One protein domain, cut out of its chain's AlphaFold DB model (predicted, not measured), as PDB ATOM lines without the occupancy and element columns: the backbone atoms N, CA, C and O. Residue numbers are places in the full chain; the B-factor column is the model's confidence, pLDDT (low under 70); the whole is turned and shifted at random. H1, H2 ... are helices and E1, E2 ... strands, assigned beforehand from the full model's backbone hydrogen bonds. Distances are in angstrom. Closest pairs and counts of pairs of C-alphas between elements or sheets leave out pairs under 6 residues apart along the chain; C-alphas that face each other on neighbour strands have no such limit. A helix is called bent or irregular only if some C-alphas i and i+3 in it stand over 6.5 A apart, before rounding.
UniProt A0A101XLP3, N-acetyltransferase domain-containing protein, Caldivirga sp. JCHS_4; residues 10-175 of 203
ATOM      1  N   ARG A  10     -41.810 -26.083  37.148       87.81
ATOM      2  CA  ARG A  10     -41.742 -27.050  36.039       87.81
ATOM      3  C   ARG A  10     -41.024 -28.343  36.438       87.81
ATOM      4  O   ARG A  10     -41.499 -29.423  36.109       87.81
ATOM      5  N   GLU A  11     -39.899 -28.219  37.130       87.81
ATOM      6  CA  GLU A  11     -39.083 -29.349  37.572       87.81
ATOM      7  C   GLU A  11     -39.816 -30.168  38.640       87.81
ATOM      8  O   GLU A  11     -39.881 -31.391  38.542       87.81
ATOM      9  N   GLU A  12     -40.469 -29.495  39.592       91.12
ATOM     10  CA  GLU A  12     -41.283 -30.150  40.623       91.12
ATOM     11  C   GLU A  12     -42.436 -30.965  40.019       91.12
ATOM     12  O   GLU A  12     -42.670 -32.115  40.404       91.12
ATOM     13  N   VAL A  13     -43.134 -30.396  39.029       91.31
ATOM     14  CA  VAL A  13     -44.218 -31.081  38.310       91.31
ATOM     15  C   VAL A  13     -43.685 -32.294  37.551       91.31
ATOM     16  O   VAL A  13     -44.291 -33.362  37.607       91.31
ATOM     17  N   TRP A  14     -42.537 -32.173  36.887       88.69
ATOM     18  CA  TRP A  14     -41.907 -33.297  36.195       88.69
ATOM     19  C   TRP A  14     -41.479 -34.411  37.147       88.69
ATOM     20  O   TRP A  14     -41.761 -35.580  36.881       88.69
ATOM     21  N   GLY A  15     -40.888 -34.063  38.292       89.00
ATOM     22  CA  GLY A  15     -40.560 -35.029  39.337       89.00
ATOM     23  C   GLY A  15     -41.802 -35.746  39.870       89.00
ATOM     24  O   GLY A  15     -41.775 -36.956  40.097       89.00
ATOM     25  N   PHE A  16     -42.917 -35.029  40.030       93.12
ATOM     26  CA  PHE A  16     -44.195 -35.622  40.427       93.12
ATOM     27  C   PHE A  16     -44.757 -36.573  39.362       93.12
ATOM     28  O   PHE A  16     -45.117 -37.702  39.691       93.12
ATOM     29  N   MET A  17     -44.770 -36.159  38.092       93.25
ATOM     30  CA  MET A  17     -45.202 -37.007  36.976       93.25
ATOM     31  C   MET A  17     -44.380 -38.298  36.897       93.25
ATOM     32  O   MET A  17     -44.960 -39.378  36.807       93.25
ATOM     33  N   ALA A  18     -43.052 -38.203  37.021       89.38
ATOM     34  CA  ALA A  18     -42.160 -39.359  37.005       89.38
ATOM     35  C   ALA A  18     -42.458 -40.340  38.151       89.38
ATOM     36  O   ALA A  18     -42.556 -41.543  37.916       89.38
ATOM     37  N   ARG A  19     -42.690 -39.837  39.376       94.62
ATOM     38  CA  ARG A  19     -43.096 -40.674  40.523       94.62
ATOM     39  C   ARG A  19     -44.433 -41.384  40.301       94.62
ATOM     40  O   ARG A  19     -44.641 -42.457  40.855       94.62
ATOM     41  N   MET A  20     -45.323 -40.801  39.501       95.06
ATOM     42  CA  MET A  20     -46.604 -41.403  39.122       95.06
ATOM     43  C   MET A  20     -46.528 -42.289  37.868       95.06
ATOM     44  O   MET A  20     -47.555 -42.809  37.438       95.06
ATOM     45  N   GLY A  21     -45.352 -42.446  37.250       92.94
ATOM     46  CA  GLY A  21     -45.206 -43.165  35.980       92.94
ATOM     47  C   GLY A  21     -45.872 -42.463  34.788       92.94
ATOM     48  O   GLY A  21     -46.137 -43.094  33.766       92.94
ATOM     49  N   LEU A  22     -46.162 -41.164  34.903       91.81
ATOM     50  CA  LEU A  22     -46.765 -40.363  33.843       91.81
ATOM     51  C   LEU A  22     -45.684 -39.847  32.893       91.81
ATOM     52  O   LEU A  22     -44.669 -39.296  33.321       91.81
ATOM     53  N   ARG A  23     -45.931 -39.974  31.588       86.88
ATOM     54  CA  ARG A  23     -45.062 -39.412  30.546       86.88
ATOM     55  C   ARG A  23     -45.612 -38.082  30.053       86.88
ATOM     56  O   ARG A  23     -46.817 -37.929  29.866       86.88
ATOM     57  N   CYS A  24     -44.718 -37.132  29.805       88.25
ATOM     58  CA  CYS A  24     -45.069 -35.887  29.141       88.25
ATOM     59  C   CYS A  24     -45.182 -36.119  27.628       88.25
ATOM     60  O   CYS A  24     -44.216 -36.542  26.999       88.25
ATOM     61  N   VAL A  25     -46.350 -35.830  27.054       89.19
ATOM     62  CA  VAL A  25     -46.643 -36.014  25.616       89.19
ATOM     63  C   VAL A  25     -46.883 -34.689  24.886       89.19
ATOM     64  O   VAL A  25     -47.298 -34.670  23.730       89.19
ATOM     65  N   GLU A  26     -46.647 -33.554  25.555       92.56
ATOM     66  CA  GLU A  26     -46.775 -32.249  24.908       92.56
ATOM     67  C   GLU A  26     -45.709 -32.069  23.819       92.56
ATOM     68  O   GLU A  26     -44.627 -32.659  23.882       92.56
ATOM     69  N   ILE A  27     -45.991 -31.166  22.875       93.50
ATOM     70  CA  ILE A  27     -45.085 -30.771  21.787       93.50
ATOM     71  C   ILE A  27     -43.660 -30.566  22.314       93.50
ATOM     72  O   ILE A  27     -42.738 -31.244  21.876       93.50
ATOM     73  N   ARG A  28     -43.496 -29.713  23.329       91.00
ATOM     74  CA  ARG A  28     -42.190 -29.337  23.875       91.00
ATOM     75  C   ARG A  28     -41.395 -30.496  24.479       91.00
ATOM     76  O   ARG A  28     -40.176 -30.500  24.368       91.00
ATOM     77  N   CYS A  29     -42.055 -31.463  25.112       89.75
ATOM     78  CA  CYS A  29     -41.390 -32.657  25.644       89.75
ATOM     79  C   CYS A  29     -40.941 -33.617  24.530       89.75
ATOM     80  O   CYS A  29     -40.005 -34.388  24.721       89.75
ATOM     81  N   ARG A  30     -41.601 -33.565  23.367       93.56
ATOM     82  CA  ARG A  30     -41.298 -34.410  22.207       93.56
ATOM     83  C   ARG A  30     -40.249 -33.788  21.285       93.56
ATOM     84  O   ARG A  30     -39.576 -34.531  20.581       93.56
ATOM     85  N   GLU A  31     -40.084 -32.463  21.284       93.44
ATOM     86  CA  GLU A  31     -39.123 -31.739  20.434       93.44
ATOM     87  C   GLU A  31     -37.713 -32.347  20.477       93.44
ATOM     88  O   GLU A  31     -37.120 -32.504  21.544       93.44
ATOM     89  N   VAL A  32     -37.131 -32.605  19.302       89.94
ATOM     90  CA  VAL A  32     -35.784 -33.185  19.154       89.94
ATOM     91  C   VAL A  32     -34.712 -32.440  19.962       89.94
ATOM     92  O   VAL A  32     -33.864 -33.073  20.582       89.94
ATOM     93  N   GLY A  33     -34.777 -31.107  20.039       86.31
ATOM     94  CA  GLY A  33     -33.855 -30.315  20.861       86.31
ATOM     95  C   GLY A  33     -33.974 -30.624  22.355       86.31
ATOM     96  O   GLY A  33     -32.964 -30.794  23.034       86.31
ATOM     97  N   HIS A  34     -35.200 -30.768  22.859       86.25
ATOM     98  CA  HIS A  34     -35.454 -31.134  24.250       86.25
ATOM     99  C   HIS A  34     -35.066 -32.586  24.550       86.25
ATOM    100  O   HIS A  34     -34.458 -32.835  25.589       86.25
ATOM    101  N   ARG A  35     -35.310 -33.518  23.619       85.88
ATOM    102  CA  ARG A  35     -34.865 -34.918  23.733       85.88
ATOM    103  C   ARG A  35     -33.347 -35.040  23.851       85.88
ATOM    104  O   ARG A  35     -32.867 -35.826  24.660       85.88
ATOM    105  N   ILE A  36     -32.596 -34.250  23.080       86.06
ATOM    106  CA  ILE A  36     -31.126 -34.222  23.150       86.06
ATOM    107  C   ILE A  36     -30.659 -33.722  24.516       86.06
ATOM    108  O   ILE A  36     -29.756 -34.310  25.101       86.06
ATOM    109  N   LEU A  37     -31.272 -32.653  25.032       82.88
ATOM    110  CA  LEU A  37     -30.930 -32.113  26.351       82.88
ATOM    111  C   LEU A  37     -31.231 -33.108  27.480       82.88
ATOM    112  O   LEU A  37     -30.480 -33.166  28.447       82.88
ATOM    113  N   GLU A  38     -32.307 -33.885  27.355       81.44
ATOM    114  CA  GLU A  38     -32.703 -34.899  28.336       81.44
ATOM    115  C   GLU A  38     -31.803 -36.145  28.290       81.44
ATOM    116  O   GLU A  38     -31.345 -36.613  29.329       81.44
ATOM    117  N   LYS A  39     -31.539 -36.683  27.090       81.62
ATOM    118  CA  LYS A  39     -30.801 -37.947  26.906       81.62
ATOM    119  C   LYS A  39     -29.284 -37.770  26.793       81.62
ATOM    120  O   LYS A  39     -28.550 -38.744  26.905       81.62
ATOM    121  N   GLY A  40     -28.807 -36.554  26.537       82.38
ATOM    122  CA  GLY A  40     -27.387 -36.252  26.335       82.38
ATOM    123  C   GLY A  40     -26.817 -36.710  24.987       82.38
ATOM    124  O   GLY A  40     -25.637 -36.488  24.722       82.38
ATOM    125  N   GLU A  41     -27.627 -37.315  24.116       82.19
ATOM    126  CA  GLU A  41     -27.198 -37.793  22.802       82.19
ATOM    127  C   GLU A  41     -28.243 -37.526  21.701       82.19
ATOM    128  O   GLU A  41     -29.443 -37.431  21.979       82.19
ATOM    129  N   PRO A  42     -27.805 -37.368  20.436       81.62
ATOM    130  CA  PRO A  42     -28.701 -37.181  19.302       81.62
ATOM    131  C   PRO A  42     -29.530 -38.442  18.999       81.62
ATOM    132  O   PRO A  42     -28.943 -39.523  18.882       81.62
ATOM    133  N   PRO A  43     -30.857 -38.319  18.781       84.31
ATOM    134  CA  PRO A  43     -31.681 -39.433  18.320       84.31
ATOM    135  C   PRO A  43     -31.157 -40.031  17.013       84.31
ATOM    136  O   PRO A  43     -30.665 -39.315  16.136       84.31
ATOM    137  N   ARG A  44     -31.288 -41.353  16.870       85.56
ATOM    138  CA  ARG A  44     -30.925 -42.105  15.659       85.56
ATOM    139  C   ARG A  44     -32.170 -42.804  15.111       85.56
ATOM    140  O   ARG A  44     -32.310 -44.014  15.297       85.56
ATOM    141  N   PRO A  45     -33.097 -42.054  14.491       86.25
ATOM    142  CA  PRO A  45     -34.355 -42.616  14.031       86.25
ATOM    143  C   PRO A  45     -34.107 -43.638  12.917       86.25
ATOM    144  O   PRO A  45     -33.308 -43.404  12.010       86.25
ATOM    145  N   SER A  46     -34.816 -44.766  12.978       85.88
ATOM    146  CA  SER A  46     -34.805 -45.768  11.900       85.88
ATOM    147  C   SER A  46     -35.652 -45.334  10.700       85.88
ATOM    148  O   SER A  46     -35.375 -45.710   9.563       85.88
ATOM    149  N   ARG A  47     -36.683 -44.521  10.960       87.88
ATOM    150  CA  ARG A  47     -37.623 -43.977   9.981       87.88
ATOM    151  C   ARG A  47     -38.212 -42.672  10.511       87.88
ATOM    152  O   ARG A  47     -38.423 -42.536  11.714       87.88
ATOM    153  N   LEU A  48     -38.532 -41.762   9.593       91.94
ATOM    154  CA  LEU A  48     -39.390 -40.603   9.835       91.94
ATOM    155  C   LEU A  48     -40.691 -40.754   9.044       91.94
ATOM    156  O   LEU A  48     -40.691 -41.297   7.936       91.94
ATOM    157  N   TRP A  49     -41.798 -40.257   9.587       94.25
ATOM    158  CA  TRP A  49     -43.067 -40.171   8.861       94.25
ATOM    159  C   TRP A  49     -43.857 -38.929   9.260       94.25
ATOM    160  O   TRP A  49     -43.565 -38.286  10.267       94.25
ATOM    161  N   ILE A  50     -44.861 -38.593   8.445       97.19
ATOM    162  CA  ILE A  50     -45.811 -37.524   8.748       97.19
ATOM    163  C   ILE A  50     -47.038 -38.143   9.411       97.19
ATOM    164  O   ILE A  50     -47.740 -38.939   8.789       97.19
ATOM    165  N   ASN A  51     -47.314 -37.752  10.648       97.50
ATOM    166  CA  ASN A  51     -48.576 -38.033  11.316       97.50
ATOM    167  C   ASN A  51     -49.564 -36.874  11.089       97.50
ATOM    168  O   ASN A  51     -49.161 -35.715  10.950       97.50
ATOM    169  N   ARG A  52     -50.863 -37.188  11.027       97.75
ATOM    170  CA  ARG A  52     -51.948 -36.230  10.773       97.75
ATOM    171  C   ARG A  52     -53.018 -36.355  11.850       97.75
ATOM    172  O   ARG A  52     -53.603 -37.417  12.019       97.75
ATOM    173  N   ILE A  53     -53.342 -35.234  12.484       97.62
ATOM    174  CA  ILE A  53     -54.401 -35.121  13.489       97.62
ATOM    175  C   ILE A  53     -55.383 -34.043  13.022       97.62
ATOM    176  O   ILE A  53     -54.977 -32.908  12.775       97.62
ATOM    177  N   ASN A  54     -56.666 -34.381  12.901       97.50
ATOM    178  CA  ASN A  54     -57.714 -33.434  12.508       97.50
ATOM    179  C   ASN A  54     -58.606 -33.125  13.710       97.50
ATOM    180  O   ASN A  54     -58.954 -34.035  14.459       97.50
ATOM    181  N   TYR A  55     -59.009 -31.869  13.871       97.00
ATOM    182  CA  TYR A  55     -59.954 -31.469  14.909       97.00
ATOM    183  C   TYR A  55     -60.740 -30.223  14.495       97.00
ATOM    184  O   TYR A  55     -60.239 -29.357  13.773       97.00
ATOM    185  N   GLU A  56     -61.973 -30.105  14.984       96.81
ATOM    186  CA  GLU A  56     -62.783 -28.911  14.767       96.81
ATOM    187  C   GLU A  56     -62.334 -27.788  15.714       96.81
ATOM    188  O   GLU A  56     -62.129 -27.993  16.911       96.81
ATOM    189  N   ALA A  57     -62.192 -26.568  15.191       94.19
ATOM    190  CA  ALA A  57     -61.918 -25.389  16.001       94.19
ATOM    191  C   ALA A  57     -62.551 -24.119  15.421       94.19
ATOM    192  O   ALA A  57     -62.276 -23.688  14.287       94.19
ATOM    193  N   SER A  58     -63.360 -23.457  16.257       91.75
ATOM    194  CA  SER A  58     -64.067 -22.214  15.920       91.75
ATOM    195  C   SER A  58     -64.894 -22.348  14.631       91.75
ATOM    196  O   SER A  58     -64.834 -21.482  13.750       91.75
ATOM    197  N   GLY A  59     -65.610 -23.470  14.500       91.38
ATOM    198  CA  GLY A  59     -66.493 -23.787  13.378       91.38
ATOM    199  C   GLY A  59     -65.790 -24.038  12.044       91.38
ATOM    200  O   GLY A  59     -66.443 -23.956  11.010       91.38
ATOM    201  N   GLY A  60     -64.473 -24.251  12.027       92.62
ATOM    202  CA  GLY A  60     -63.738 -24.739  10.857       92.62
ATOM    203  C   GLY A  60     -62.845 -25.911  11.245       92.62
ATOM    204  O   GLY A  60     -62.743 -26.232  12.426       92.62
ATOM    205  N   GLU A  61     -62.154 -26.494  10.274       97.06
ATOM    206  CA  GLU A  61     -61.278 -27.647  10.510       97.06
ATOM    207  C   GLU A  61     -59.830 -27.191  10.699       97.06
ATOM    208  O   GLU A  61     -59.321 -26.345   9.951       97.06
ATOM    209  N   GLU A  62     -59.148 -27.772  11.676       98.25
ATOM    210  CA  GLU A  62     -57.699 -27.707  11.818       98.25
ATOM    211  C   GLU A  62     -57.112 -29.088  11.523       98.25
ATOM    212  O   GLU A  62     -57.601 -30.117  11.985       98.25
ATOM    213  N   VAL A  63     -56.033 -29.093  10.752       98.62
ATOM    214  CA  VAL A  63     -55.211 -30.259  10.478       98.62
ATOM    215  C   VAL A  63     -53.814 -29.971  10.997       98.62
ATOM    216  O   VAL A  63     -53.112 -29.079  10.512       98.62
ATOM    217  N   TYR A  64     -53.419 -30.734  12.003       98.56
ATOM    218  CA  TYR A  64     -52.091 -30.720  12.578       98.56
ATOM    219  C   TYR A  64     -51.267 -31.840  11.951       98.56
ATOM    220  O   TYR A  64     -51.590 -33.019  12.085       98.56
ATOM    221  N   LEU A  65     -50.225 -31.449  11.225       98.56
ATOM    222  CA  LEU A  65     -49.242 -32.360  10.659       98.56
ATOM    223  C   LEU A  65     -47.979 -32.297  11.509       98.56
ATOM    224  O   LEU A  65     -47.510 -31.204  11.829       98.56
ATOM    225  N   GLU A  66     -47.405 -33.447  11.820       97.69
ATOM    226  CA  GLU A  66     -46.150 -33.545  12.562       97.69
ATOM    227  C   GLU A  66     -45.217 -34.565  11.909       97.69
ATOM    228  O   GLU A  66     -45.675 -35.578  11.388       97.69
ATOM    229  N   VAL A  67     -43.911 -34.292  11.913       96.62
ATOM    230  CA  VAL A  67     -42.884 -35.264  11.514       96.62
ATOM    231  C   VAL A  67     -42.275 -35.866  12.763       96.62
ATOM    232  O   VAL A  67     -41.689 -35.131  13.565       96.62
ATOM    233  N   ILE A  68     -42.412 -37.182  12.902       94.81
ATOM    234  CA  ILE A  68     -41.997 -37.929  14.090       94.81
ATOM    235  C   ILE A  68     -41.198 -39.186  13.735       94.81
ATOM    236  O   ILE A  68     -41.201 -39.619  12.578       94.81
ATOM    237  N   ASP A  69     -40.504 -39.743  14.729       92.69
ATOM    238  CA  ASP A  69     -39.804 -41.028  14.646       92.69
ATOM    239  C   ASP A  69     -40.453 -42.130  15.500       92.69
ATOM    240  O   ASP A  69     -41.453 -41.927  16.190       92.69
ATOM    241  N   ASN A  70     -39.833 -43.315  15.477       91.62
ATOM    242  CA  ASN A  70     -40.249 -44.502  16.225       91.62
ATOM    243  C   ASN A  70     -40.232 -44.344  17.759       91.62
ATOM    244  O   ASN A  70     -40.732 -45.227  18.451       91.62
ATOM    245  N   GLU A  71     -39.669 -43.261  18.299       91.19
ATOM    246  CA  GLU A  71     -39.657 -42.947  19.733       91.19
ATOM    247  C   GLU A  71     -40.571 -41.772  20.098       91.19
ATOM    248  O   GLU A  71     -40.527 -41.279  21.231       91.19
ATOM    249  N   ASP A  72     -41.409 -41.324  19.160       92.81
ATOM    250  CA  ASP A  72     -42.265 -40.158  19.333       92.81
ATOM    251  C   ASP A  72     -41.457 -38.862  19.568       92.81
ATOM    252  O   ASP A  72     -41.833 -37.977  20.344       92.81
ATOM    253  N   THR A  73     -40.284 -38.761  18.935       92.56
ATOM    254  CA  THR A  73     -39.498 -37.526  18.851       92.56
ATOM    255  C   THR A  73     -40.046 -36.649  17.737       92.56
ATOM    256  O   THR A  73     -40.245 -37.107  16.619       92.56
ATOM    257  N   LEU A  74     -40.262 -35.370  18.030       94.25
ATOM    258  CA  LEU A  74     -40.856 -34.391  17.134       94.25
ATOM    259  C   LEU A  74     -39.790 -33.554  16.420       94.25
ATOM    260  O   LEU A  74     -39.007 -32.835  17.049       94.25
ATOM    261  N   TYR A  75     -39.822 -33.592  15.090       94.25
ATOM    262  CA  TYR A  75     -38.848 -32.928  14.218       94.25
ATOM    263  C   TYR A  75     -39.412 -31.708  13.489       94.25
ATOM    264  O   TYR A  75     -38.672 -30.801  13.105       94.25
ATOM    265  N   GLY A  76     -40.726 -31.635  13.311       95.19
ATOM    266  CA  GLY A  76     -41.371 -30.469  12.722       95.19
ATOM    267  C   GLY A  76     -42.884 -30.571  12.755       95.19
ATOM    268  O   GLY A  76     -43.431 -31.663  12.866       95.19
ATOM    269  N   ILE A  77     -43.547 -29.425  12.658       98.06
ATOM    270  CA  ILE A  77     -45.002 -29.303  12.703       98.06
ATOM    271  C   ILE A  77     -45.503 -28.363  11.612       98.06
ATOM    272  O   ILE A  77     -44.821 -27.410  11.219       98.06
ATOM    273  N   LEU A  78     -46.731 -28.593  11.166       98.62
ATOM    274  CA  LEU A  78     -47.486 -27.667  10.340       98.62
ATOM    275  C   LEU A  78     -48.940 -27.627  10.810       98.62
ATOM    276  O   LEU A  78     -49.578 -28.658  11.004       98.62
ATOM    277  N   ARG A  79     -49.480 -26.413  10.953       98.69
ATOM    278  CA  ARG A  79     -50.900 -26.179  11.252       98.69
ATOM    279  C   ARG A  79     -51.614 -25.679  10.006       98.69
ATOM    280  O   ARG A  79     -51.391 -24.541   9.580       98.69
ATOM    281  N   LEU A  80     -52.464 -26.518   9.430       98.69
ATOM    282  CA  LEU A  80     -53.291 -26.199   8.277       98.69
ATOM    283  C   LEU A  80     -54.730 -25.972   8.737       98.69
ATOM    284  O   LEU A  80     -55.332 -26.836   9.354       98.69
ATOM    285  N   ARG A  81     -55.308 -24.829   8.385       98.31
ATOM    286  CA  ARG A  81     -56.705 -24.505   8.667       98.31
ATOM    287  C   ARG A  81     -57.534 -24.533   7.393       98.31
ATOM    288  O   ARG A  81     -57.169 -23.872   6.416       98.31
ATOM    289  N   ILE A  82     -58.693 -25.186   7.445       97.94
ATOM    290  CA  ILE A  82     -59.771 -25.042   6.463       97.94
ATOM    291  C   ILE A  82     -60.784 -24.036   7.033       97.94
ATOM    292  O   ILE A  82     -61.529 -24.346   7.968       97.94
ATOM    293  N   PRO A  83     -60.774 -22.778   6.559       95.00
ATOM    294  CA  PRO A  83     -61.590 -21.729   7.148       95.00
ATOM    295  C   PRO A  83     -63.065 -21.873   6.752       95.00
ATOM    296  O   PRO A  83     -63.379 -22.109   5.592       95.00
ATOM    297  N   ASN A  84     -63.968 -21.614   7.700       91.31
ATOM    298  CA  ASN A  84     -65.408 -21.525   7.435       91.31
ATOM    299  C   ASN A  84     -65.848 -20.081   7.110       91.31
ATOM    300  O   ASN A  84     -66.188 -19.763   5.974       91.31
ATOM    301  N   LYS A  85     -65.764 -19.160   8.085       91.75
ATOM    302  CA  LYS A  85     -66.164 -17.743   7.932       91.75
ATOM    303  C   LYS A  85     -64.984 -16.777   8.133       91.75
ATOM    304  O   LYS A  85     -64.912 -16.098   9.157       91.75
ATOM    305  N   PRO A  86     -64.014 -16.713   7.202       92.69
ATOM    306  CA  PRO A  86     -62.853 -15.846   7.357       92.69
ATOM    307  C   PRO A  86     -63.217 -14.369   7.162       92.69
ATOM    308  O   PRO A  86     -63.920 -13.993   6.221       92.69
ATOM    309  N   HIS A  87     -62.674 -13.509   8.028       91.38
ATOM    310  CA  HIS A  87     -62.876 -12.060   7.944       91.38
ATOM    311  C   HIS A  87     -62.164 -11.443   6.727       91.38
ATOM    312  O   HIS A  87     -62.710 -10.548   6.079       91.38
ATOM    313  N   ARG A  88     -60.968 -11.943   6.379       93.50
ATOM    314  CA  ARG A  88     -60.169 -11.425   5.260       93.50
ATOM    315  C   ARG A  88     -60.710 -11.904   3.908       93.50
ATOM    316  O   ARG A  88     -60.832 -13.117   3.721       93.50
ATOM    317  N   PRO A  89     -60.988 -10.999   2.954       93.75
ATOM    318  CA  PRO A  89     -61.552 -11.362   1.654       93.75
ATOM    319  C   PRO A  89     -60.718 -12.374   0.863       93.75
ATOM    320  O   PRO A  89     -61.284 -13.261   0.227       93.75
ATOM    321  N   GLU A  90     -59.387 -12.286   0.919       94.25
ATOM    322  CA  GLU A  90     -58.485 -13.180   0.184       94.25
ATOM    323  C   GLU A  90     -58.561 -14.642   0.645       94.25
ATOM    324  O   GLU A  90     -58.232 -15.543  -0.125       94.25
ATOM    325  N   LEU A  91     -59.046 -14.878   1.867       96.06
ATOM    326  CA  LEU A  91     -59.224 -16.210   2.436       96.06
ATOM    327  C   LEU A  91     -60.631 -16.783   2.197       96.06
ATOM    328  O   LEU A  91     -60.946 -17.844   2.720       96.06
ATOM    329  N   ARG A  92     -61.507 -16.107   1.444       93.75
ATOM    330  CA  ARG A  92     -62.854 -16.622   1.149       93.75
ATOM    331  C   ARG A  92     -62.837 -17.668   0.026       93.75
ATOM    332  O   ARG A  92     -62.039 -17.599  -0.915       93.75
ATOM    333  N   GLY A  93     -63.791 -18.598   0.089       93.88
ATOM    334  CA  GLY A  93     -64.004 -19.645  -0.912       93.88
ATOM    335  C   GLY A  93     -63.144 -20.887  -0.678       93.88
ATOM    336  O   GLY A  93     -62.817 -21.224   0.453       93.88
ATOM    337  N   ARG A  94     -62.777 -21.580  -1.762       96.62
ATOM    338  CA  ARG A  94     -62.032 -22.852  -1.731       96.62
ATOM    339  C   ARG A  94     -60.545 -22.627  -1.443       96.62
ATOM    340  O   ARG A  94     -59.726 -22.650  -2.368       96.62
ATOM    341  N   VAL A  95     -60.200 -22.354  -0.190       97.75
ATOM    342  CA  VAL A  95     -58.820 -22.088   0.241       97.75
ATOM    343  C   VAL A  95     -58.470 -22.858   1.511       97.75
ATOM    344  O   VAL A  95     -59.349 -23.188   2.297       97.75
ATOM    345  N   ALA A  96     -57.178 -23.068   1.728       98.31
ATOM    346  CA  ALA A  96     -56.621 -23.513   2.998       98.31
ATOM    347  C   ALA A  96     -55.557 -22.513   3.476       98.31
ATOM    348  O   ALA A  96     -54.969 -21.778   2.673       98.31
ATOM    349  N   LEU A  97     -55.317 -22.465   4.784       98.44
ATOM    350  CA  LEU A  97     -54.383 -21.538   5.417       98.44
ATOM    351  C   LEU A  97     -53.359 -22.297   6.259       98.44
ATOM    352  O   LEU A  97     -53.694 -22.825   7.313       98.44
ATOM    353  N   VAL A  98     -52.095 -22.267   5.851       98.62
ATOM    354  CA  VAL A  98     -50.971 -22.649   6.705       98.62
ATOM    355  C   VAL A  98     -50.740 -21.522   7.708       98.62
ATOM    356  O   VAL A  98     -50.330 -20.409   7.352       98.62
ATOM    357  N   ARG A  99     -51.065 -21.802   8.968       97.75
ATOM    358  CA  ARG A  99     -50.947 -20.858  10.085       97.75
ATOM    359  C   ARG A  99     -49.549 -20.854  10.682       97.75
ATOM    360  O   ARG A  99     -49.090 -19.817  11.147       97.75
ATOM    361  N   GLU A 100     -48.909 -22.012  10.664       97.50
ATOM    362  CA  GLU A 100     -47.605 -22.250  11.255       97.50
ATOM    363  C   GLU A 100     -46.912 -23.371  10.482       97.50
ATOM    364  O   GLU A 100     -47.546 -24.368  10.140       97.50
ATOM    365  N   LEU A 101     -45.623 -23.185  10.225       96.94
ATOM    366  CA  LEU A 101     -44.682 -24.224   9.834       96.94
ATOM    367  C   LEU A 101     -43.458 -24.026  10.721       96.94
ATOM    368  O   LEU A 101     -42.880 -22.935  10.730       96.94
ATOM    369  N   HIS A 102     -43.065 -25.067  11.440       94.94
ATOM    370  CA  HIS A 102     -41.890 -25.038  12.295       94.94
ATOM    371  C   HIS A 102     -41.101 -26.328  12.114       94.94
ATOM    372  O   HIS A 102     -41.669 -27.413  12.154       94.94
ATOM    373  N   VAL A 103     -39.793 -26.214  11.900       92.38
ATOM    374  CA  VAL A 103     -38.879 -27.358  11.864       92.38
ATOM    375  C   VAL A 103     -37.935 -27.186  13.034       92.38
ATOM    376  O   VAL A 103     -37.244 -26.170  13.125       92.38
ATOM    377  N   TYR A 104     -37.929 -28.162  13.929       89.06
ATOM    378  CA  TYR A 104     -37.068 -28.141  15.094       89.06
ATOM    379  C   TYR A 104     -35.648 -28.496  14.661       89.06
ATOM    380  O   TYR A 104     -35.419 -29.478  13.960       89.06
ATOM    381  N   GLY A 105     -34.684 -27.662  15.033       72.88
ATOM    382  CA  GLY A 105     -33.261 -27.945  14.871       72.88
ATOM    383  C   GLY A 105     -32.640 -28.376  16.197       72.88
ATOM    384  O   GLY A 105     -33.272 -28.217  17.247       72.88
ATOM    385  N   PRO A 106     -31.395 -28.877  16.186       58.38
ATOM    386  CA  PRO A 106     -30.638 -28.986  17.421       58.38
ATOM    387  C   PRO A 106     -30.528 -27.590  18.054       58.38
ATOM    388  O   PRO A 106     -30.029 -26.653  17.427       58.38
ATOM    389  N   GLN A 107     -31.006 -27.437  19.291       50.03
ATOM    390  CA  GLN A 107     -30.582 -26.312  20.114       50.03
ATOM    391  C   GLN A 107     -29.113 -26.560  20.431       50.03
ATOM    392  O   GLN A 107     -28.777 -27.512  21.131       50.03
ATOM    393  N   VAL A 108     -28.229 -25.750  19.857       43.91
ATOM    394  CA  VAL A 108     -26.815 -25.811  20.214       43.91
ATOM    395  C   VAL A 108     -26.730 -25.435  21.691       43.91
ATOM    396  O   VAL A 108     -27.161 -24.344  22.070       43.91
ATOM    397  N   ALA A 109     -26.231 -26.339  22.538       43.31
ATOM    398  CA  ALA A 109     -25.866 -25.968  23.900       43.31
ATOM    399  C   ALA A 109     -24.896 -24.779  23.820       43.31
ATOM    400  O   ALA A 109     -24.070 -24.721  22.904       43.31
ATOM    401  N   VAL A 110     -25.000 -23.814  24.737       38.41
ATOM    402  CA  VAL A 110     -24.082 -22.666  24.761       38.41
ATOM    403  C   VAL A 110     -22.645 -23.203  24.848       38.41
ATOM    404  O   VAL A 110     -22.268 -23.776  25.863       38.41
ATOM    405  N   GLY A 111     -21.873 -23.055  23.764       39.94
ATOM    406  CA  GLY A 111     -20.489 -23.539  23.649       39.94
ATOM    407  C   GLY A 111     -20.275 -24.886  22.931       39.94
ATOM    408  O   GLY A 111     -19.136 -25.336  22.871       39.94
ATOM    409  N   GLY A 112     -21.315 -25.534  22.389       45.44
ATOM    410  CA  GLY A 112     -21.186 -26.772  21.601       45.44
ATOM    411  C   GLY A 112     -21.080 -26.538  20.087       45.44
ATOM    412  O   GLY A 112     -21.605 -25.557  19.567       45.44
ATOM    413  N   GLU A 113     -20.441 -27.457  19.362       46.47
ATOM    414  CA  GLU A 113     -20.492 -27.504  17.892       46.47
ATOM    415  C   GLU A 113     -21.824 -28.129  17.429       46.47
ATOM    416  O   GLU A 113     -22.279 -29.112  18.028       46.47
ATOM    417  N   PRO A 114     -22.471 -27.619  16.363       50.47
ATOM    418  CA  PRO A 114     -23.648 -28.259  15.788       50.47
ATOM    419  C   PRO A 114     -23.304 -29.685  15.341       50.47
ATOM    420  O   PRO A 114     -22.435 -29.889  14.491       50.47
ATOM    421  N   SER A 115     -24.000 -30.693  15.867       53.53
ATOM    422  CA  SER A 115     -23.845 -32.071  15.402       53.53
ATOM    423  C   SER A 115     -24.339 -32.179  13.952       53.53
ATOM    424  O   SER A 115     -25.535 -32.268  13.667       53.53
ATOM    425  N   GLY A 116     -23.400 -32.141  13.001       52.16
ATOM    426  CA  GLY A 116     -23.679 -32.063  11.560       52.16
ATOM    427  C   GLY A 116     -24.575 -33.180  11.005       52.16
ATOM    428  O   GLY A 116     -25.250 -32.965  10.000       52.16
ATOM    429  N   LEU A 117     -24.646 -34.335  11.681       53.97
ATOM    430  CA  LEU A 117     -25.544 -35.443  11.326       53.97
ATOM    431  C   LEU A 117     -27.035 -35.093  11.482       53.97
ATOM    432  O   LEU A 117     -27.808 -35.354  10.564       53.97
ATOM    433  N   LEU A 118     -27.442 -34.465  12.592       57.34
ATOM    434  CA  LEU A 118     -28.848 -34.099  12.838       57.34
ATOM    435  C   LEU A 118     -29.315 -32.991  11.889       57.34
ATOM    436  O   LEU A 118     -30.398 -33.058  11.312       57.34
ATOM    437  N   TRP A 119     -28.470 -31.980  11.671       55.62
ATOM    438  CA  TRP A 119     -28.776 -30.894  10.736       55.62
ATOM    439  C   TRP A 119     -28.998 -31.403   9.305       55.62
ATOM    440  O   TRP A 119     -29.879 -30.909   8.596       55.62
ATOM    441  N   TRP A 120     -28.225 -32.407   8.879       51.53
ATOM    442  CA  TRP A 120     -28.392 -33.020   7.564       51.53
ATOM    443  C   TRP A 120     -29.704 -33.799   7.447       51.53
ATOM    444  O   TRP A 120     -30.380 -33.681   6.427       51.53
ATOM    445  N   GLN A 121     -30.104 -34.526   8.494       58.72
ATOM    446  CA  GLN A 121     -31.361 -35.285   8.519       58.72
ATOM    447  C   GLN A 121     -32.606 -34.390   8.452       58.72
ATOM    448  O   GLN A 121     -33.632 -34.801   7.921       58.72
ATOM    449  N   HIS A 122     -32.535 -33.145   8.935       63.38
ATOM    450  CA  HIS A 122     -33.688 -32.237   8.910       63.38
ATOM    451  C   HIS A 122     -33.838 -31.492   7.568       63.38
ATOM    452  O   HIS A 122     -34.819 -30.763   7.357       63.38
ATOM    453  N   ARG A 123     -32.892 -31.663   6.627       69.44
ATOM    454  CA  ARG A 123     -33.027 -31.128   5.266       69.44
ATOM    455  C   ARG A 123     -34.206 -31.805   4.573       69.44
ATOM    456  O   ARG A 123     -34.132 -32.959   4.187       69.44
ATOM    457  N   GLY A 124     -35.277 -31.045   4.362       87.56
ATOM    458  CA  GLY A 124     -36.444 -31.495   3.597       87.56
ATOM    459  C   GLY A 124     -37.733 -31.595   4.406       87.56
ATOM    460  O   GLY A 124     -38.798 -31.505   3.804       87.56
ATOM    461  N   ILE A 125     -37.671 -31.626   5.744       93.00
ATOM    462  CA  ILE A 125     -38.855 -31.742   6.620       93.00
ATOM    463  C   ILE A 125     -39.890 -30.654   6.327       93.00
ATOM    464  O   ILE A 125     -41.065 -30.942   6.122       93.00
ATOM    465  N   GLY A 126     -39.455 -29.395   6.230       94.12
ATOM    466  CA  GLY A 126     -40.382 -28.305   5.927       94.12
ATOM    467  C   GLY A 126     -41.049 -28.461   4.556       94.12
ATOM    468  O   GLY A 126     -42.230 -28.169   4.404       94.12
ATOM    469  N   ARG A 127     -40.306 -28.959   3.556       95.00
ATOM    470  CA  ARG A 127     -40.844 -29.212   2.212       95.00
ATOM    471  C   ARG A 127     -41.842 -30.367   2.240       95.00
ATOM    472  O   ARG A 127     -42.889 -30.232   1.624       95.00
ATOM    473  N   ALA A 128     -41.537 -31.433   2.977       96.31
ATOM    474  CA  ALA A 128     -42.416 -32.579   3.179       96.31
ATOM    475  C   ALA A 128     -43.738 -32.182   3.842       96.31
ATOM    476  O   ALA A 128     -44.810 -32.493   3.331       96.31
ATOM    477  N   LEU A 129     -43.676 -31.392   4.916       97.94
ATOM    478  CA  LEU A 129     -44.866 -30.858   5.577       97.94
ATOM    479  C   LEU A 129     -45.696 -29.979   4.637       97.94
ATOM    480  O   LEU A 129     -46.913 -30.126   4.578       97.94
ATOM    481  N   MET A 130     -45.056 -29.086   3.875       98.12
ATOM    482  CA  MET A 130     -45.756 -28.239   2.905       98.12
ATOM    483  C   MET A 130     -46.386 -29.051   1.772       98.12
ATOM    484  O   MET A 130     -47.518 -28.767   1.393       98.12
ATOM    485  N   ALA A 131     -45.692 -30.065   1.258       97.81
ATOM    486  CA  ALA A 131     -46.227 -30.975   0.253       97.81
ATOM    487  C   ALA A 131     -47.468 -31.702   0.776       97.81
ATOM    488  O   ALA A 131     -48.531 -31.627   0.160       97.81
ATOM    489  N   LYS A 132     -47.375 -32.280   1.981       98.12
ATOM    490  CA  LYS A 132     -48.512 -32.950   2.607       98.12
ATOM    491  C   LYS A 132     -49.666 -31.992   2.896       98.12
ATOM    492  O   LYS A 132     -50.826 -32.358   2.735       98.12
ATOM    493  N   ALA A 133     -49.375 -30.746   3.260       98.44
ATOM    494  CA  ALA A 133     -50.398 -29.725   3.440       98.44
ATOM    495  C   ALA A 133     -51.112 -29.358   2.127       98.44
ATOM    496  O   ALA A 133     -52.315 -29.104   2.148       98.44
ATOM    497  N   GLU A 134     -50.404 -29.326   0.992       98.38
ATOM    498  CA  GLU A 134     -51.014 -29.112  -0.329       98.38
ATOM    499  C   GLU A 134     -51.921 -30.287  -0.733       98.38
ATOM    500  O   GLU A 134     -53.024 -30.045  -1.224       98.38
ATOM    501  N   GLU A 135     -51.503 -31.531  -0.474       97.56
ATOM    502  CA  GLU A 135     -52.330 -32.732  -0.675       97.56
ATOM    503  C   GLU A 135     -53.612 -32.671   0.162       97.56
ATOM    504  O   GLU A 135     -54.717 -32.710  -0.380       97.56
ATOM    505  N   VAL A 136     -53.475 -32.471   1.476       97.88
ATOM    506  CA  VAL A 136     -54.618 -32.391   2.394       97.88
ATOM    507  C   VAL A 136     -55.541 -31.231   2.019       97.88
ATOM    508  O   VAL A 136     -56.761 -31.367   2.059       97.88
ATOM    509  N   ALA A 137     -54.998 -30.084   1.607       98.12
ATOM    510  CA  ALA A 137     -55.817 -28.970   1.141       98.12
ATOM    511  C   ALA A 137     -56.716 -29.383  -0.041       98.12
ATOM    512  O   ALA A 137     -57.898 -29.035  -0.048       98.12
ATOM    513  N   LEU A 138     -56.192 -30.148  -1.005       97.62
ATOM    514  CA  LEU A 138     -56.976 -30.661  -2.133       97.62
ATOM    515  C   LEU A 138     -58.042 -31.672  -1.695       97.62
ATOM    516  O   LEU A 138     -59.147 -31.619  -2.235       97.62
ATOM    517  N   GLU A 139     -57.755 -32.526  -0.707       97.38
ATOM    518  CA  GLU A 139     -58.738 -33.456  -0.123       97.38
ATOM    519  C   GLU A 139     -59.953 -32.711   0.456       97.38
ATOM    520  O   GLU A 139     -61.094 -33.097   0.213       97.38
ATOM    521  N   TYR A 140     -59.731 -31.577   1.135       96.94
ATOM    522  CA  TYR A 140     -60.803 -30.679   1.602       96.94
ATOM    523  C   TYR A 140     -61.385 -29.786   0.491       96.94
ATOM    524  O   TYR A 140     -62.172 -28.869   0.740       96.94
ATOM    525  N   GLY A 141     -60.983 -30.009  -0.758       97.12
ATOM    526  CA  GLY A 141     -61.444 -29.259  -1.913       97.12
ATOM    527  C   GLY A 141     -60.897 -27.835  -1.997       97.12
ATOM    528  O   GLY A 141     -61.389 -27.068  -2.828       97.12
ATOM    529  N   ALA A 142     -59.901 -27.441  -1.206       97.56
ATOM    530  CA  ALA A 142     -59.238 -26.156  -1.374       97.56
ATOM    531  C   ALA A 142     -58.405 -26.137  -2.665       97.56
ATOM    532  O   ALA A 142     -57.702 -27.080  -3.003       97.56
ATOM    533  N   LEU A 143     -58.471 -25.027  -3.401       97.56
ATOM    534  CA  LEU A 143     -57.767 -24.853  -4.679       97.56
ATOM    535  C   LEU A 143     -56.564 -23.915  -4.555       97.56
ATOM    536  O   LEU A 143     -55.783 -23.755  -5.491       97.56
ATOM    537  N   ARG A 144     -56.443 -23.239  -3.412       97.81
ATOM    538  CA  ARG A 144     -55.376 -22.288  -3.111       97.81
ATOM    539  C   ARG A 144     -54.929 -22.480  -1.673       97.81
ATOM    540  O   ARG A 144     -55.770 -22.595  -0.785       97.81
ATOM    541  N   VAL A 145     -53.623 -22.431  -1.452       98.44
ATOM    542  CA  VAL A 145     -53.036 -22.447  -0.111       98.44
ATOM    543  C   VAL A 145     -52.439 -21.082   0.164       98.44
ATOM    544  O   VAL A 145     -51.650 -20.575  -0.635       98.44
ATOM    545  N   PHE A 146     -52.820 -20.492   1.290       98.38
ATOM    546  CA  PHE A 146     -52.236 -19.272   1.834       98.38
ATOM    547  C   PHE A 146     -51.331 -19.618   3.010       98.38
ATOM    548  O   PHE A 146     -51.582 -20.585   3.718       98.38
ATOM    549  N   VAL A 147     -50.292 -18.820   3.236       98.31
ATOM    550  CA  VAL A 147     -49.333 -19.031   4.322       98.31
ATOM    551  C   VAL A 147     -49.109 -17.731   5.080       98.31
ATOM    552  O   VAL A 147     -48.787 -16.699   4.475       98.31
ATOM    553  N   ILE A 148     -49.254 -17.782   6.406       96.31
ATOM    554  CA  ILE A 148     -48.759 -16.726   7.293       96.31
ATOM    555  C   ILE A 148     -47.234 -16.805   7.287       96.31
ATOM    556  O   ILE A 148     -46.643 -17.773   7.749       96.31
ATOM    557  N   SER A 149     -46.585 -15.782   6.738       90.19
ATOM    558  CA  SER A 149     -45.130 -15.747   6.602       90.19
ATOM    559  C   SER A 149     -44.588 -14.426   7.121       90.19
ATOM    560  O   SER A 149     -44.889 -13.365   6.564       90.19
ATOM    561  N   GLY A 150     -43.695 -14.507   8.110       87.88
ATOM    562  CA  GLY A 150     -42.813 -13.397   8.465       87.88
ATOM    563  C   GLY A 150     -41.992 -12.945   7.253       87.88
ATOM    564  O   GLY A 150     -41.741 -13.730   6.333       87.88
ATOM    565  N   VAL A 151     -41.589 -11.673   7.222       86.38
ATOM    566  CA  VAL A 151     -40.919 -11.074   6.052       86.38
ATOM    567  C   VAL A 151     -39.626 -11.818   5.696       86.38
ATOM    568  O   VAL A 151     -39.417 -12.116   4.519       86.38
ATOM    569  N   GLY A 152     -38.821 -12.188   6.699       87.38
ATOM    570  CA  GLY A 152     -37.532 -12.867   6.519       87.38
ATOM    571  C   GLY A 152     -37.618 -14.286   5.947       87.38
ATOM    572  O   GLY A 152     -36.685 -14.734   5.293       87.38
ATOM    573  N   VAL A 153     -38.754 -14.974   6.097       89.44
ATOM    574  CA  VAL A 153     -38.921 -16.370   5.639       89.44
ATOM    575  C   VAL A 153     -39.657 -16.488   4.300       89.44
ATOM    576  O   VAL A 153     -39.817 -17.578   3.763       89.44
ATOM    577  N   ARG A 154     -40.054 -15.368   3.677       92.12
ATOM    578  CA  ARG A 154     -40.730 -15.390   2.364       92.12
ATOM    579  C   ARG A 154     -39.874 -16.003   1.257       92.12
ATOM    580  O   ARG A 154     -40.428 -16.547   0.308       92.12
ATOM    581  N   GLY A 155     -38.544 -15.897   1.356       91.94
ATOM    582  CA  GLY A 155     -37.608 -16.510   0.407       91.94
ATOM    583  C   GLY A 155     -37.792 -18.022   0.311       91.94
ATOM    584  O   GLY A 155     -37.901 -18.543  -0.794       91.94
ATOM    585  N   TYR A 156     -37.949 -18.688   1.455       93.44
ATOM    586  CA  TYR A 156     -38.206 -20.124   1.534       93.44
ATOM    587  C   TYR A 156     -39.465 -20.525   0.752       93.44
ATOM    588  O   TYR A 156     -39.404 -21.365  -0.141       93.44
ATOM    589  N   TYR A 157     -40.591 -19.850   0.993       96.31
ATOM    590  CA  TYR A 157     -41.844 -20.159   0.296       96.31
ATOM    591  C   TYR A 157     -41.772 -19.903  -1.217       96.31
ATOM    592  O   TYR A 157     -42.395 -20.630  -1.990       96.31
ATOM    593  N   ARG A 158     -40.984 -18.916  -1.670       96.31
ATOM    594  CA  ARG A 158     -40.768 -18.686  -3.111       96.31
ATOM    595  C   ARG A 158     -40.100 -19.872  -3.797       96.31
ATOM    596  O   ARG A 158     -40.496 -20.206  -4.909       96.31
ATOM    597  N   LEU A 159     -39.157 -20.535  -3.128       94.25
ATOM    598  CA  LEU A 159     -38.522 -21.754  -3.645       94.25
ATOM    599  C   LEU A 159     -39.528 -22.907  -3.806       94.25
ATOM    600  O   LEU A 159     -39.356 -23.749  -4.679       94.25
ATOM    601  N   LEU A 160     -40.605 -22.910  -3.016       95.31
ATOM    602  CA  LEU A 160     -41.713 -23.871  -3.112       95.31
ATOM    603  C   LEU A 160     -42.799 -23.461  -4.131       95.31
ATOM    604  O   LEU A 160     -43.854 -24.092  -4.221       95.31
ATOM    605  N   GLY A 161     -42.575 -22.387  -4.894       96.25
ATOM    606  CA  GLY A 161     -43.516 -21.884  -5.896       96.25
ATOM    607  C   GLY A 161     -44.633 -20.997  -5.338       96.25
ATOM    608  O   GLY A 161     -45.568 -20.662  -6.067       96.25
ATOM    609  N   TYR A 162     -44.552 -20.583  -4.071       97.38
ATOM    610  CA  TYR A 162     -45.465 -19.584  -3.524       97.38
ATOM    611  C   TYR A 162     -45.037 -18.178  -3.938       97.38
ATOM    612  O   TYR A 162     -43.859 -17.851  -4.069       97.38
ATOM    613  N   ARG A 163     -46.009 -17.281  -4.054       96.94
ATOM    614  CA  ARG A 163     -45.769 -15.858  -4.311       96.94
ATOM    615  C   ARG A 163     -46.542 -14.997  -3.334       96.94
ATOM    616  O   ARG A 163     -47.506 -15.449  -2.728       96.94
ATOM    617  N   ARG A 164     -46.134 -13.742  -3.169       96.88
ATOM    618  CA  ARG A 164     -46.879 -12.810  -2.317       96.88
ATOM    619  C   ARG A 164     -48.249 -12.544  -2.940       96.88
ATOM    620  O   ARG A 164     -48.327 -12.245  -4.130       96.88
ATOM    621  N   TYR A 165     -49.311 -12.637  -2.145       96.31
ATOM    622  CA  TYR A 165     -50.636 -12.240  -2.607       96.31
ATOM    623  C   TYR A 165     -50.719 -10.702  -2.686       96.31
ATOM    624  O   TYR A 165     -50.305 -10.032  -1.728       96.31
ATOM    625  N   PRO A 166     -51.204 -10.115  -3.799       93.81
ATOM    626  CA  PRO A 166     -51.262  -8.664  -3.969       93.81
ATOM    627  C   PRO A 166     -52.007  -7.969  -2.825       93.81
ATOM    628  O   PRO A 166     -53.062  -8.429  -2.397       93.81
ATOM    629  N   GLY A 167     -51.433  -6.882  -2.299       90.88
ATOM    630  CA  GLY A 167     -52.043  -6.104  -1.212       90.88
ATOM    631  C   GLY A 167     -52.178  -6.837   0.130       90.88
ATOM    632  O   GLY A 167     -52.809  -6.314   1.040       90.88
ATOM    633  N   SER A 168     -51.592  -8.030   0.285       93.25
ATOM    634  CA  SER A 168     -51.735  -8.837   1.498       93.25
ATOM    635  C   SER A 168     -50.391  -9.211   2.139       93.25
ATOM    636  O   SER A 168     -49.298  -8.970   1.602       93.25
ATOM    637  N   ILE A 169     -50.488  -9.758   3.351       92.81
ATOM    638  CA  ILE A 169     -49.369 -10.268   4.151       92.81
ATOM    639  C   ILE A 169     -49.000 -11.705   3.777       92.81
ATOM    640  O   ILE A 169     -47.870 -12.122   4.041       92.81
ATOM    641  N   TYR A 170     -49.935 -12.435   3.166       97.31
ATOM    642  CA  TYR A 170     -49.798 -13.857   2.894       97.31
ATOM    643  C   TYR A 170     -48.904 -14.141   1.688       97.31
ATOM    644  O   TYR A 170     -48.898 -13.417   0.684       97.31
ATOM    645  N   MET A 171     -48.205 -15.266   1.775       98.00
ATOM    646  CA  MET A 171     -47.748 -15.991   0.595       98.00
ATOM    647  C   MET A 171     -48.884 -16.902   0.128       98.00
ATOM    648  O   MET A 171     -49.683 -17.346   0.948       98.00
ATOM    649  N   TYR A 172     -48.984 -17.177  -1.167       97.50
ATOM    650  CA  TYR A 172     -50.009 -18.069  -1.693       97.50
ATOM    651  C   TYR A 172     -49.534 -18.871  -2.904       97.50
ATOM    652  O   TYR A 172     -48.635 -18.444  -3.636       97.50
ATOM    653  N   LYS A 173     -50.197 -20.006  -3.122       97.88
ATOM    654  CA  LYS A 173     -50.028 -20.887  -4.277       97.88
ATOM    655  C   LYS A 173     -51.399 -21.330  -4.786       97.88
ATOM    656  O   LYS A 173     -52.293 -21.626  -3.994       97.88
ATOM    657  N   ASP A 174     -51.580 -21.322  -6.105       97.00
ATOM    658  CA  ASP A 174     -52.773 -21.860  -6.773       97.00
ATOM    659  C   ASP A 174     -52.484 -23.301  -7.188       97.00
ATOM    660  O   ASP A 174     -51.667 -23.539  -8.081       97.00
ATOM    661  N   LEU A 175     -53.134 -24.253  -6.521       96.31
ATOM    662  CA  LEU A 175     -52.836 -25.676  -6.668       96.31
ATOM    663  C   LEU A 175     -53.281 -26.229  -8.025       96.31
ATOM    664  O   LEU A 175     -52.741 -27.223  -8.485       96.31
TER     665      LEU A 175
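AT A GLANCE: This is residues 10 to 175 of the 203 residues of the protein "N-acetyltransferase domain-containing protein" of Caldivirga sp. JCHS_4 (UniProt A0A101XLP3). A twisted sheet of six strands curls round one long helix, H5, which lies in the hollow of its curve; four long strands, E1 to E4, make most of this wall, and short E5 and E6 extend it. At one end of the long strands sit the small helices H2 and H3, H4 lies beyond the first residues of H5, H6 grazes the sheet by E6, and H1 is set off from the body, with residues 15 to 21 sticking out. The printed part has 166 residues, with six named helices and six named strands in the order H1 H2 H3 E1 E2 E3 E4 H4 H5 E5 H6 E6, a mixed class of helices and strands. The sheet's order is E1, E2, E3, E4, E5, E6, and it is mixed, with E4 and E5 parallel and the other neighbours antiparallel. The whole is only just compact, close to loose, with a radius of gyration of the C-alphas of 18.0 A and spans of 50 by 36 by 27 A.

IN THESE COORDINATES: Find C-alpha 10 at (-41.742, -27.050, 36.039); from there H1 runs through residue 19, 14.4 A. Next come H2, residues 27 to 30, 5.3 A, and H3, residues 32 to 39, 10.4 A. Read on to E1, residues 48 to 57, 27.9 A; E2, residues 60 to 69, 29.2 A; E3, residues 74 to 82, 23.6 A; and E4, residues 95 to 103, 23.7 A, which bends by 50 degrees at residue 99. H4 is residues 116 to 121, 8.9 A. At C-alpha 125, (-38.855, -31.742, 6.620), begins H5, which runs 21.1 A to residue 139. E5 is residues 144 to 147, 10.1 A; H6 is residues 151 to 159, 14.6 A, irregular, with C-alphas 152 and 155 7.1 A apart. E6, residues 171 to 174, 10.7 A, ends at C-alpha 174, (-52.773, -21.860, -6.773).

HOW THE PARTS SIT: Begin with E1 to E4, a meander, each strand the antiparallel neighbour of the one before; E1 and E2, E2 and E3, and E3 and E4 are hairpins. Look for N 51 and O 66 at 2.8 A between E1 and E2, N 63 and O 80 at 2.7 A between E2 and E3, and N 79 and O 100 at 2.9 A between E3 and E4. E4, H4, H5 and E5 form a strand-helix-strand unit, two parallel strands with helices between, and its crossover is right-handed; N 98 and O 146 are 2.8 A apart. Edge strand E6 is antiparallel to E5, with N 147 and O 171 at 2.8 A. From edge to edge the strands' lines turn by 96 degrees, and the sheet curls round H5: the closest C-alphas of E4 and H5 are those of Ala 96 and Ala 137, 5.8 A. H2 is on the opposite face from H5, over E3, at a height over the sheet of 9.0 A. H3 is on the sheet but over none of its strands; its closest C-alpha to E3 is that of Val 32, 5.6 A from that of Leu 74. H6 only grazes the sheet with residues 154 to 158 and is near H5, while H1 and H4 are not on it. In H1, H3, H4 and H5 every O i to N i+4 pair is within hydrogen-bond range; H6 has 2 of 5, beside 5 of 6 O i to N i+3 pairs, and H2 is too short for an i+4 pair.

THE WHOLE: The two C-alphas farthest apart are those of Arg 19 and Pro 166, 55.4 A. The printed part has no cut. Look for long links from E3 to E4, E4 to H4 and H6 to E6. The mean pLDDT of the printed part is 88.9; residues 106 to 123, which include H4, are under 70.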